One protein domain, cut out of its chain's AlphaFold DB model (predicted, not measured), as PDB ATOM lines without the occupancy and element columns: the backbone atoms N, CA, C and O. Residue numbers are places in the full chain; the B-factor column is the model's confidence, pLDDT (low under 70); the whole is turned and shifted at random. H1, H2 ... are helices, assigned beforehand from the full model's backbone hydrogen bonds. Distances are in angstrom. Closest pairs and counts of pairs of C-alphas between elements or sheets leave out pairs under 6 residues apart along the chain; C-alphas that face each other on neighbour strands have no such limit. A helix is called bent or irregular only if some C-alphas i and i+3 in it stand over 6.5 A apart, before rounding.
ATOM      1  N   GLU A   2       6.368 -72.055  34.529       47.34
ATOM      2  CA  GLU A   2       5.732 -71.448  33.344       47.34
ATOM      3  C   GLU A   2       6.641 -71.389  32.098       47.34
ATOM      4  O   GLU A   2       6.187 -71.693  31.004       47.34
ATOM      5  N   GLU A   3       7.945 -71.144  32.238       51.06
ATOM      6  CA  GLU A   3       8.851 -70.944  31.083       51.06
ATOM      7  C   GLU A   3       9.183 -72.221  30.286       51.06
ATOM      8  O   GLU A   3       9.394 -72.185  29.075       51.06
ATOM      9  N   ARG A   4       9.167 -73.394  30.940       53.78
ATOM     10  CA  ARG A   4       9.240 -74.692  30.235       53.78
ATOM     11  C   ARG A   4       8.025 -74.907  29.326       53.78
ATOM     12  O   ARG A   4       8.111 -75.693  28.385       53.78
ATOM     13  N   ASN A   5       6.914 -74.236  29.621       61.91
ATOM     14  CA  ASN A   5       5.679 -74.333  28.861       61.91
ATOM     15  C   ASN A   5       5.754 -73.489  27.579       61.91
ATOM     16  O   ASN A   5       5.306 -73.954  26.541       61.91
ATOM     17  N   GLU A   6       6.407 -72.321  27.600       69.06
ATOM     18  CA  GLU A   6       6.555 -71.455  26.415       69.06
ATOM     19  C   GLU A   6       7.356 -72.123  25.292       69.06
ATOM     20  O   GLU A   6       6.914 -72.152  24.144       69.06
ATOM     21  N   LEU A   7       8.490 -72.752  25.617       72.25
ATOM     22  CA  LEU A   7       9.236 -73.553  24.640       72.25
ATOM     23  C   LEU A   7       8.404 -74.711  24.082       72.25
ATOM     24  O   LEU A   7       8.441 -74.985  22.883       72.25
ATOM     25  N   ALA A   8       7.656 -75.397  24.947       72.00
ATOM     26  CA  ALA A   8       6.813 -76.511  24.540       72.00
ATOM     27  C   ALA A   8       5.654 -76.058  23.635       72.00
ATOM     28  O   ALA A   8       5.274 -76.800  22.732       72.00
ATOM     29  N   ILE A   9       5.120 -74.852  23.845       77.62
ATOM     30  CA  ILE A   9       4.093 -74.235  22.995       77.62
ATOM     31  C   ILE A   9       4.682 -73.895  21.624       77.62
ATOM     32  O   ILE A   9       4.158 -74.365  20.617       77.62
ATOM     33  N   ILE A  10       5.826 -73.200  21.579       77.88
ATOM     34  CA  ILE A  10       6.495 -72.819  20.322       77.88
ATOM     35  C   ILE A  10       6.811 -74.058  19.473       77.88
ATOM     36  O   ILE A  10       6.576 -74.077  18.266       77.88
ATOM     37  N   VAL A  11       7.320 -75.125  20.097       76.88
ATOM     38  CA  VAL A  11       7.662 -76.370  19.394       76.88
ATOM     39  C   VAL A  11       6.415 -77.111  18.893       76.88
ATOM     40  O   VAL A  11       6.444 -77.655  17.789       76.88
ATOM     41  N   LYS A  12       5.308 -77.101  19.648       75.62
ATOM     42  CA  LYS A  12       4.026 -77.683  19.211       75.62
ATOM     43  C   LYS A  12       3.400 -76.910  18.050       75.62
ATOM     44  O   LYS A  12       2.894 -77.530  17.121       75.62
ATOM     45  N   GLU A  13       3.460 -75.583  18.078       79.38
ATOM     46  CA  GLU A  13       2.923 -74.719  17.016       79.38
ATOM     47  C   GLU A  13       3.746 -74.784  15.722       79.38
ATOM     48  O   GLU A  13       3.229 -74.521  14.641       79.38
ATOM     49  N   SER A  14       5.013 -75.197  15.812       73.38
ATOM     50  CA  SER A  14       5.928 -75.282  14.667       73.38
ATOM     51  C   SER A  14       5.640 -76.448  13.706       73.38
ATOM     52  O   SER A  14       6.260 -76.512  12.647       73.38
ATOM     53  N   GLY A  15       4.754 -77.391  14.055       77.12
ATOM     54  CA  GLY A  15       4.398 -78.527  13.186       77.12
ATOM     55  C   GLY A  15       5.552 -79.495  12.885       77.12
ATOM     56  O   GLY A  15       5.520 -80.205  11.883       77.12
ATOM     57  N   LEU A  16       6.589 -79.505  13.728       76.94
ATOM     58  CA  LEU A  16       7.763 -80.360  13.562       76.94
ATOM     59  C   LEU A  16       7.456 -81.819  13.924       76.94
ATOM     60  O   LEU A  16       6.648 -82.110  14.805       76.94
ATOM     61  N   GLU A  17       8.168 -82.741  13.278       79.62
ATOM     62  CA  GLU A  17       8.150 -84.162  13.624       79.62
ATOM     63  C   GLU A  17       8.536 -84.372  15.100       79.62
ATOM     64  O   GLU A  17       9.477 -83.747  15.598       79.62
ATOM     65  N   SER A  18       7.832 -85.270  15.799       76.50
ATOM     66  CA  SER A  18       7.946 -85.462  17.255       76.50
ATOM     67  C   SER A  18       9.379 -85.728  17.732       76.50
ATOM     68  O   SER A  18       9.783 -85.219  18.777       76.50
ATOM     69  N   ALA A  19      10.178 -86.451  16.944       80.00
ATOM     70  CA  ALA A  19      11.586 -86.702  17.234       80.00
ATOM     71  C   ALA A  19      12.449 -85.429  17.123       80.00
ATOM     72  O   ALA A  19      13.243 -85.143  18.019       80.00
ATOM     73  N   LYS A  20      12.268 -84.622  16.065       79.00
ATOM     74  CA  LYS A  20      13.000 -83.351  15.873       79.00
ATOM     75  C   LYS A  20      12.593 -82.317  16.935       79.00
ATOM     76  O   LYS A  20      13.445 -81.598  17.454       79.00
ATOM     77  N   ALA A  21      11.315 -82.298  17.312       80.50
ATOM     78  CA  ALA A  21      10.777 -81.483  18.399       80.50
ATOM     79  C   ALA A  21      11.411 -81.819  19.762       80.50
ATOM     80  O   ALA A  21      11.829 -80.915  20.488       80.50
ATOM     81  N   GLN A  22      11.538 -83.109  20.091       81.56
ATOM     82  CA  GLN A  22      12.139 -83.563  21.346       81.56
ATOM     83  C   GLN A  22      13.617 -83.161  21.459       81.56
ATOM     84  O   GLN A  22      14.037 -82.647  22.496       81.56
ATOM     85  N   VAL A  23      14.387 -83.303  20.375       83.75
ATOM     86  CA  VAL A  23      15.802 -82.893  20.329       83.75
ATOM     87  C   VAL A  23      15.961 -81.389  20.573       83.75
ATOM     88  O   VAL A  23      16.844 -80.977  21.325       83.75
ATOM     89  N   MET A  24      15.089 -80.554  19.994       79.31
ATOM     90  CA  MET A  24      15.114 -79.105  20.232       79.31
ATOM     91  C   MET A  24      14.776 -78.753  21.685       79.31
ATOM     92  O   MET A  24      15.431 -77.894  22.279       79.31
ATOM     93  N   LEU A  25      13.785 -79.425  22.279       82.00
ATOM     94  CA  LEU A  25      13.427 -79.213  23.680       82.00
ATOM     95  C   LEU A  25      14.578 -79.595  24.613       82.00
ATOM     96  O   LEU A  25      14.902 -78.828  25.516       82.00
ATOM     97  N   GLU A  26      15.236 -80.727  24.383       82.12
ATOM     98  CA  GLU A  26      16.380 -81.154  25.192       82.12
ATOM     99  C   GLU A  26      17.548 -80.170  25.088       82.12
ATOM    100  O   GLU A  26      18.017 -79.679  26.116       82.12
ATOM    101  N   GLN A  27      17.950 -79.790  23.870       81.88
ATOM    102  CA  GLN A  27      19.100 -78.907  23.652       81.88
ATOM    103  C   GLN A  27      18.897 -77.485  24.192       81.88
ATOM    104  O   GLN A  27      19.861 -76.868  24.648       81.88
ATOM    105  N   PHE A  28      17.669 -76.951  24.161       83.62
ATOM    106  CA  PHE A  28      17.401 -75.584  24.614       83.62
ATOM    107  C   PHE A  28      16.876 -75.472  26.054       83.62
ATOM    108  O   PHE A  28      17.038 -74.414  26.668       83.62
ATOM    109  N   SER A  29      16.309 -76.536  26.637       78.69
ATOM    110  CA  SER A  29      15.692 -76.474  27.975       78.69
ATOM    111  C   SER A  29      16.666 -76.145  29.109       78.69
ATOM    112  O   SER A  29      16.270 -75.519  30.096       78.69
ATOM    113  N   ASP A  30      17.939 -76.522  28.976       81.00
ATOM    114  CA  ASP A  30      18.955 -76.238  29.990       81.00
ATOM    115  C   ASP A  30      19.348 -74.757  30.021       81.00
ATOM    116  O   ASP A  30      19.635 -74.216  31.091       81.00
ATOM    117  N   TYR A  31      19.284 -74.056  28.883       83.56
ATOM    118  CA  TYR A  31      19.575 -72.620  28.841       83.56
ATOM    119  C   TYR A  31      18.504 -71.781  29.545       83.56
ATOM    120  O   TYR A  31      18.848 -70.759  30.138       83.56
ATOM    121  N   PHE A  32      17.242 -72.225  29.549       79.38
ATOM    122  CA  PHE A  32      16.157 -71.541  30.265       79.38
ATOM    123  C   PHE A  32      16.367 -71.558  31.777       79.38
ATOM    124  O   PHE A  32      16.295 -70.516  32.419       79.38
ATOM    125  N   LYS A  33      16.729 -72.717  32.345       80.94
ATOM    126  CA  LYS A  33      17.038 -72.819  33.782       80.94
ATOM    127  C   LYS A  33      18.192 -71.900  34.171       80.94
ATOM    128  O   LYS A  33      18.113 -71.179  35.157       80.94
ATOM    129  N   VAL A  34      19.249 -71.898  33.357       83.69
ATOM    130  CA  VAL A  34      20.419 -71.045  33.584       83.69
ATOM    131  C   VAL A  34      20.042 -69.562  33.516       83.69
ATOM    132  O   VAL A  34      20.539 -68.781  34.323       83.69
ATOM    133  N   ALA A  35      19.175 -69.162  32.584       81.06
ATOM    134  CA  ALA A  35      18.710 -67.783  32.473       81.06
ATOM    135  C   ALA A  35      17.879 -67.356  33.693       81.06
ATOM    136  O   ALA A  35      18.190 -66.322  34.283       81.06
ATOM    137  N   ALA A  36      16.913 -68.174  34.120       81.69
ATOM    138  CA  ALA A  36      16.070 -67.902  35.287       81.69
ATOM    139  C   ALA A  36      16.891 -67.779  36.585       81.69
ATOM    140  O   ALA A  36      16.737 -66.824  37.350       81.69
ATOM    141  N   ASP A  37      17.844 -68.692  36.805       83.31
ATOM    142  CA  ASP A  37      18.727 -68.659  37.978       83.31
ATOM    143  C   ASP A  37      19.590 -67.391  38.014       83.31
ATOM    144  O   ASP A  37      19.843 -66.819  39.081       83.31
ATOM    145  N   TRP A  38      20.078 -66.951  36.852       83.75
ATOM    146  CA  TRP A  38      20.876 -65.734  36.745       83.75
ATOM    147  C   TRP A  38      20.039 -64.462  36.791       83.75
ATOM    148  O   TRP A  38      20.562 -63.445  37.234       83.75
ATOM    149  N   GLU A  39      18.766 -64.497  36.404       82.44
ATOM    150  CA  GLU A  39      17.859 -63.359  36.536       82.44
ATOM    151  C   GLU A  39      17.639 -63.003  38.009       82.44
ATOM    152  O   GLU A  39      17.786 -61.840  38.391       82.44
ATOM    153  N   VAL A  40      17.369 -64.004  38.853       83.25
ATOM    154  CA  VAL A  40      17.224 -63.802  40.302       83.25
ATOM    155  C   VAL A  40      18.530 -63.266  40.892       83.25
ATOM    156  O   VAL A  40      18.524 -62.231  41.559       83.25
ATOM    157  N   LYS A  41      19.666 -63.905  40.578       79.75
ATOM    158  CA  LYS A  41      20.995 -63.483  41.062       79.75
ATOM    159  C   LYS A  41      21.364 -62.071  40.601       79.75
ATOM    160  O   LYS A  41      21.939 -61.304  41.371       79.75
ATOM    161  N   ALA A  42      21.025 -61.705  39.368       80.06
ATOM    162  CA  ALA A  42      21.289 -60.378  38.827       80.06
ATOM    163  C   ALA A  42      20.429 -59.306  39.508       80.06
ATOM    164  O   ALA A  42      20.963 -58.267  39.880       80.06
ATOM    165  N   LYS A  43      19.134 -59.566  39.732       81.69
ATOM    166  CA  LYS A  43      18.236 -58.633  40.437       81.69
ATOM    167  C   LYS A  43      18.641 -58.417  41.897       81.69
ATOM    168  O   LYS A  43      18.429 -57.333  42.427       81.69
ATOM    169  N   THR A  44      19.251 -59.417  42.537       81.50
ATOM    170  CA  THR A  44      19.775 -59.287  43.909       81.50
ATOM    171  C   THR A  44      21.098 -58.521  43.999       81.50
ATOM    172  O   THR A  44      21.427 -57.998  45.061       81.50
ATOM    173  N   LEU A  45      21.869 -58.439  42.911       75.69
ATOM    174  CA  LEU A  45      23.160 -57.748  42.875       75.69
ATOM    175  C   LEU A  45      22.956 -56.251  42.590       75.69
ATOM    176  O   LEU A  45      23.036 -55.807  41.446       75.69
ATOM    177  N   ALA A  46      22.720 -55.463  43.641       75.25
ATOM    178  CA  ALA A  46      22.664 -54.001  43.569       75.25
ATOM    179  C   ALA A  46      23.968 -53.383  44.102       75.25
ATOM    180  O   ALA A  46      24.232 -53.422  45.301       75.25
ATOM    181  N   VAL A  47      24.784 -52.808  43.212       75.56
ATOM    182  CA  VAL A  47      26.011 -52.086  43.591       75.56
ATOM    183  C   VAL A  47      25.658 -50.620  43.840       75.56
ATOM    184  O   VAL A  47      25.263 -49.921  42.908       75.56
ATOM    185  N   THR A  48      25.774 -50.157  45.084       80.81
ATOM    186  CA  THR A  48      25.401 -48.791  45.498       80.81
ATOM    187  C   THR A  48      26.603 -47.890  45.770       80.81
ATOM    188  O   THR A  48      26.485 -46.682  45.592       80.81
ATOM    189  N   ASN A  49      27.763 -48.455  46.137       77.12
ATOM    190  CA  ASN A  49      28.981 -47.706  46.471       77.12
ATOM    191  C   ASN A  49      30.233 -48.299  45.799       77.12
ATOM    192  O   ASN A  49      30.312 -49.501  45.552       77.12
ATOM    193  N   ALA A  50      31.242 -47.458  45.539       79.44
ATOM    194  CA  ALA A  50      32.456 -47.831  44.799       79.44
ATOM    195  C   ALA A  50      33.366 -48.844  45.526       79.44
ATOM    196  O   ALA A  50      34.153 -49.536  44.881       79.44
ATOM    197  N   ASP A  51      33.226 -48.979  46.845       81.56
ATOM    198  CA  ASP A  51      34.026 -49.906  47.657       81.56
ATOM    199  C   ASP A  51      33.540 -51.369  47.566       81.56
ATOM    200  O   ASP A  51      34.236 -52.289  47.997       81.56
ATOM    201  N   GLN A  52      32.377 -51.615  46.946       80.38
ATOM    202  CA  GLN A  52      31.778 -52.943  46.720       80.38
ATOM    203  C   GLN A  52      32.460 -53.698  45.559       80.38
ATOM    204  O   GLN A  52      31.872 -54.059  44.534       80.38
ATOM    205  N   VAL A  53      33.774 -53.903  45.692       80.25
ATOM    206  CA  VAL A  53      34.642 -54.500  44.663       80.25
ATOM    207  C   VAL A  53      34.305 -55.974  44.402       80.25
ATOM    208  O   VAL A  53      34.512 -56.464  43.287       80.25
ATOM    209  N   ALA A  54      33.780 -56.697  45.393       80.69
ATOM    210  CA  ALA A  54      33.418 -58.107  45.254       80.69
ATOM    211  C   ALA A  54      32.157 -58.288  44.392       80.69
ATOM    212  O   ALA A  54      32.141 -59.110  43.473       80.69
ATOM    213  N   GLU A  55      31.138 -57.468  44.628       80.00
ATOM    214  CA  GLU A  55      29.866 -57.443  43.912       80.00
ATOM    215  C   GLU A  55      30.078 -57.051  42.445       80.00
ATOM    216  O   GLU A  55      29.563 -57.710  41.541       80.00
ATOM    217  N   MET A  56      30.939 -56.060  42.182       78.00
ATOM    218  CA  MET A  56      31.326 -55.681  40.818       78.00
ATOM    219  C   MET A  56      32.061 -56.806  40.070       78.00
ATOM    220  O   MET A  56      31.830 -57.023  38.875       78.00
ATOM    221  N   LYS A  57      32.932 -57.562  40.755       81.56
ATOM    222  CA  LYS A  57      33.600 -58.736  40.162       81.56
ATOM    223  C   LYS A  57      32.600 -59.854  39.859       81.56
ATOM    224  O   LYS A  57      32.676 -60.421  38.770       81.56
ATOM    225  N   MET A  58      31.651 -60.122  40.757       78.31
ATOM    226  CA  MET A  58      30.576 -61.102  40.544       78.31
ATOM    227  C   MET A  58      29.637 -60.704  39.397       78.31
ATOM    228  O   MET A  58      29.273 -61.542  38.572       78.31
ATOM    229  N   ALA A  59      29.315 -59.416  39.260       78.38
ATOM    230  CA  ALA A  59      28.551 -58.908  38.122       78.38
ATOM    231  C   ALA A  59      29.311 -59.092  36.794       78.38
ATOM    232  O   ALA A  59      28.734 -59.497  35.781       78.38
ATOM    233  N   ARG A  60      30.632 -58.857  36.785       83.06
ATOM    234  CA  ARG A  60      31.476 -59.073  35.598       83.06
ATOM    235  C   ARG A  60      31.549 -60.548  35.202       83.06
ATOM    236  O   ARG A  60      31.433 -60.844  34.012       83.06
ATOM    237  N   THR A  61      31.750 -61.461  36.152       81.19
ATOM    238  CA  THR A  61      31.808 -62.904  35.863       81.19
ATOM    239  C   THR A  61      30.456 -63.424  35.387       81.19
ATOM    240  O   THR A  61      30.411 -64.119  34.374       81.19
ATOM    241  N   GLY A  62      29.357 -62.996  36.016       81.50
ATOM    242  CA  GLY A  62      27.999 -63.304  35.567       81.50
ATOM    243  C   GLY A  62      27.715 -62.820  34.145       81.50
ATOM    244  O   GLY A  62      27.256 -63.592  33.305       81.50
ATOM    245  N   ARG A  63      28.086 -61.573  33.815       86.19
ATOM    246  CA  ARG A  63      27.964 -61.039  32.447       86.19
ATOM    247  C   ARG A  63      28.747 -61.874  31.433       86.19
ATOM    248  O   ARG A  63      28.244 -62.143  30.341       86.19
ATOM    249  N   LEU A  64      29.994 -62.229  31.745       87.75
ATOM    250  CA  LEU A  64      30.841 -63.006  30.835       87.75
ATOM    251  C   LEU A  64      30.289 -64.419  30.625       87.75
ATOM    252  O   LEU A  64      30.234 -64.873  29.485       87.75
ATOM    253  N   PHE A  65      29.796 -65.053  31.687       84.12
ATOM    254  CA  PHE A  65      29.147 -66.356  31.622       84.12
ATOM    255  C   PHE A  65      27.865 -66.324  30.772       84.12
ATOM    256  O   PHE A  65      27.696 -67.138  29.865       84.12
ATOM    257  N   LEU A  66      26.986 -65.336  30.980       84.62
ATOM    258  CA  LEU A  66      25.791 -65.163  30.144       84.62
ATOM    259  C   LEU A  66      26.149 -64.861  28.683       84.62
ATOM    260  O   LEU A  66      25.497 -65.363  27.769       84.62
ATOM    261  N   ARG A  67      27.215 -64.087  28.433       85.50
ATOM    262  CA  ARG A  67      27.732 -63.848  27.076       85.50
ATOM    263  C   ARG A  67      28.195 -65.148  26.418       85.50
ATOM    264  O   ARG A  67      27.908 -65.344  25.239       85.50
ATOM    265  N   GLU A  68      28.904 -66.004  27.144       89.69
ATOM    266  CA  GLU A  68      29.349 -67.310  26.654       89.69
ATOM    267  C   GLU A  68      28.153 -68.204  26.307       89.69
ATOM    268  O   GLU A  68      28.070 -68.716  25.190       89.69
ATOM    269  N   LYS A  69      27.168 -68.307  27.208       87.12
ATOM    270  CA  LYS A  69      25.936 -69.069  26.958       87.12
ATOM    271  C   LYS A  69      25.148 -68.520  25.770       87.12
ATOM    272  O   LYS A  69      24.712 -69.302  24.932       87.12
ATOM    273  N   ARG A  70      25.062 -67.194  25.611       86.81
ATOM    274  CA  ARG A  70      24.458 -66.560  24.428       86.81
ATOM    275  C   ARG A  70      25.157 -66.970  23.129       86.81
ATOM    276  O   ARG A  70      24.491 -67.247  22.137       86.81
ATOM    277  N   ILE A  71      26.491 -67.005  23.115       90.44
ATOM    278  CA  ILE A  71      27.261 -67.435  21.937       90.44
ATOM    279  C   ILE A  71      27.021 -68.926  21.648       90.44
ATOM    280  O   ILE A  71      26.858 -69.300  20.489       90.44
ATOM    281  N   ALA A  72      26.949 -69.767  22.684       88.12
ATOM    282  CA  ALA A  72      26.674 -71.196  22.542       88.12
ATOM    283  C   ALA A  72      25.277 -71.482  21.956       88.12
ATOM    284  O   ALA A  72      25.147 -72.344  21.086       88.12
ATOM    285  N   ILE A  73      24.255 -70.719  22.362       86.75
ATOM    286  CA  ILE A  73      22.899 -70.799  21.789       86.75
ATOM    287  C   ILE A  73      22.936 -70.503  20.285       86.75
ATOM    288  O   ILE A  73      22.402 -71.273  19.489       86.75
ATOM    289  N   GLU A  74      23.617 -69.429  19.870       89.12
ATOM    290  CA  GLU A  74      23.704 -69.066  18.449       89.12
ATOM    291  C   GLU A  74      24.494 -70.099  17.630       89.12
ATOM    292  O   GLU A  74      24.171 -70.347  16.468       89.12
ATOM    293  N   LYS A  75      25.510 -70.735  18.225       91.06
ATOM    294  CA  LYS A  75      26.243 -71.834  17.583       91.06
ATOM    295  C   LYS A  75      25.338 -73.051  17.360       91.06
ATOM    296  O   LYS A  75      25.224 -73.506  16.226       91.06
ATOM    297  N   THR A  76      24.625 -73.484  18.398       86.00
ATOM    298  CA  THR A  76      23.677 -74.615  18.340       86.00
ATOM    299  C   THR A  76      22.568 -74.356  17.314       86.00
ATOM    300  O   THR A  76      22.257 -75.208  16.485       86.00
ATOM    301  N   ARG A  77      22.024 -73.130  17.281       86.56
ATOM    302  CA  ARG A  77      21.047 -72.704  16.266       86.56
ATOM    303  C   ARG A  77      21.589 -72.844  14.840       86.56
ATOM    304  O   ARG A  77      20.864 -73.301  13.956       86.56
ATOM    305  N   LYS A  78      22.831 -72.418  14.592       88.44
ATOM    306  CA  LYS A  78      23.457 -72.498  13.262       88.44
ATOM    307  C   LYS A  78      23.683 -73.941  12.826       88.44
ATOM    308  O   LYS A  78      23.375 -74.254  11.683       88.44
ATOM    309  N   GLU A  79      24.150 -74.797  13.729       86.94
ATOM    310  CA  GLU A  79      24.390 -76.221  13.463       86.94
ATOM    311  C   GLU A  79      23.093 -76.949  13.075       86.94
ATOM    312  O   GLU A  79      23.031 -77.577  12.015       86.94
ATOM    313  N   LEU A  80      22.020 -76.777  13.858       84.12
ATOM    314  CA  LEU A  80      20.706 -77.357  13.548       84.12
ATOM    315  C   LEU A  80      20.146 -76.847  12.212       84.12
ATOM    316  O   LEU A  80      19.605 -77.617  11.414       84.12
ATOM    317  N   LYS A  81      20.293 -75.544  11.938       86.12
ATOM    318  CA  LYS A  81      19.831 -74.946  10.679       86.12
ATOM    319  C   LYS A  81      20.623 -75.458   9.479       86.12
ATOM    320  O   LYS A  81      20.050 -75.650   8.412       86.12
ATOM    321  N   GLU A  82      21.925 -75.672   9.626       89.31
ATOM    322  CA  GLU A  82      22.770 -76.174   8.546       89.31
ATOM    323  C   GLU A  82      22.350 -77.579   8.105       89.31
ATOM    324  O   GLU A  82      22.289 -77.847   6.905       89.31
ATOM    325  N   GLN A  83      21.999 -78.451   9.053       81.88
ATOM    326  CA  GLN A  83      21.490 -79.786   8.745       81.88
ATOM    327  C   GLN A  83      20.187 -79.719   7.938       81.88
ATOM    328  O   GLN A  83      20.092 -80.358   6.892       81.88
ATOM    329  N   ALA A  84      19.232 -78.882   8.357       83.94
ATOM    330  CA  ALA A  84      17.982 -78.676   7.623       83.94
ATOM    331  C   ALA A  84      18.213 -78.072   6.224       83.94
ATOM    332  O   ALA A  84      17.564 -78.461   5.257       83.94
ATOM    333  N   LEU A  85      19.176 -77.151   6.088       88.31
ATOM    334  CA  LEU A  85      19.550 -76.584   4.789       88.31
ATOM    335  C   LEU A  85      20.198 -77.624   3.868       88.31
ATOM    336  O   LEU A  85      19.963 -77.592   2.663       88.31
ATOM    337  N   ARG A  86      21.022 -78.533   4.405       86.31
ATOM    338  CA  ARG A  86      21.600 -79.639   3.629       86.31
ATOM    339  C   ARG A  86      20.528 -80.632   3.186       86.31
ATOM    340  O   ARG A  86      20.547 -81.035   2.028       86.31
ATOM    341  N   GLU A  87      19.596 -80.972   4.073       82.56
ATOM    342  CA  GLU A  87      18.441 -81.828   3.773       82.56
ATOM    343  C   GLU A  87      17.582 -81.212   2.655       82.56
ATOM    344  O   GLU A  87      17.352 -81.860   1.636       82.56
ATOM    345  N   GLY A  88      17.226 -79.926   2.771       83.00
ATOM    346  CA  GLY A  88      16.493 -79.198   1.730       83.00
ATOM    347  C   GLY A  88      17.224 -79.178   0.385       83.00
ATOM    348  O   GLY A  88      16.650 -79.552  -0.633       83.00
ATOM    349  N   LYS A  89      18.527 -78.859   0.378       87.12
ATOM    350  CA  LYS A  89      19.345 -78.880  -0.849       87.12
ATOM    351  C   LYS A  89      19.416 -80.262  -1.502       87.12
ATOM    352  O   LYS A  89      19.479 -80.345  -2.725       87.12
ATOM    353  N   ALA A  90      19.445 -81.334  -0.712       82.81
ATOM    354  CA  ALA A  90      19.448 -82.694  -1.239       82.81
ATOM    355  C   ALA A  90      18.108 -83.032  -1.910       82.81
ATOM    356  O   ALA A  90      18.106 -83.568  -3.017       82.81
ATOM    357  N   ILE A  91      16.987 -82.660  -1.284       80.06
ATOM    358  CA  ILE A  91      15.641 -82.828  -1.852       80.06
ATOM    359  C   ILE A  91      15.510 -82.040  -3.159       80.06
ATOM    360  O   ILE A  91      15.090 -82.603  -4.169       80.06
ATOM    361  N   ASP A  92      15.938 -80.776  -3.168       83.44
ATOM    362  CA  ASP A  92      15.928 -79.933  -4.368       83.44
ATOM    363  C   ASP A  92      16.792 -80.538  -5.483       83.44
ATOM    364  O   ASP A  92      16.385 -80.578  -6.645       83.44
ATOM    365  N   GLY A  93      17.973 -81.056  -5.135       87.12
ATOM    366  CA  GLY A  93      18.852 -81.757  -6.066       87.12
ATOM    367  C   GLY A  93      18.176 -82.973  -6.700       87.12
ATOM    368  O   GLY A  93      18.176 -83.100  -7.924       87.12
ATOM    369  N   ILE A  94      17.548 -83.830  -5.889       79.00
ATOM    370  CA  ILE A  94      16.801 -85.006  -6.363       79.00
ATOM    371  C   ILE A  94      15.646 -84.576  -7.274       79.00
ATOM    372  O   ILE A  94      15.490 -85.120  -8.366       79.00
ATOM    373  N   ALA A  95      14.867 -83.574  -6.864       78.88
ATOM    374  CA  ALA A  95      13.752 -83.064  -7.653       78.88
ATOM    375  C   ALA A  95      14.216 -82.536  -9.018       78.88
ATOM    376  O   ALA A  95      13.574 -82.810 -10.030       78.88
TER     377      ALA A  95
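This is residues 2 to 95 of the 244 residues of an uncharacterized protein of viral metagenome (UniProt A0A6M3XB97). A long helical hairpin, in which bent H2 runs back along much longer H3, has short H1 folded onto H2a, away from H3. Residues 81 to 95 of H3 stick out at one end. The printed part has 94 residues with three named helices, in the order H1, H2, H3, and no named strand: all helix. It is a rod of 67 by 28 by 14 A, only just extended, close to loose, with a radius of gyration of the C-alphas of 19.0 A.

H1, residues 3 to 13, and H2a, residues 18 to 27, touch as a hairpin, closest at the C-alphas of Val 11 and Ala 21, 6.1 A apart. H2, residues 18 to 44, was assigned as one helix by its hydrogen bonds but is bent: C-alphas 27 and 30 are 6.9 A apart. H2b, residues 30 to 44, forms a hairpin with H3, residues 53 to 95, at a shallow tilt of 25 degrees, opposite ways. H3 touches it with residues 59 to 69 alone, closest at the C-alphas of Ala 42 and Ala 59, 7.4 A. H1 and H3 are apart. Each O i to N i+4 pair is within hydrogen-bond range in H2a, H2b and H3, and 6 of 7 in H1.

H1 begins at C-alpha 3 (8.851, -70.944, 31.083); H3, 63.2 A long, ends at C-alpha 95 (13.752, -83.064, -7.653).

The printed part has no cut or long link; residues 2 to 6 have pLDDT under 70.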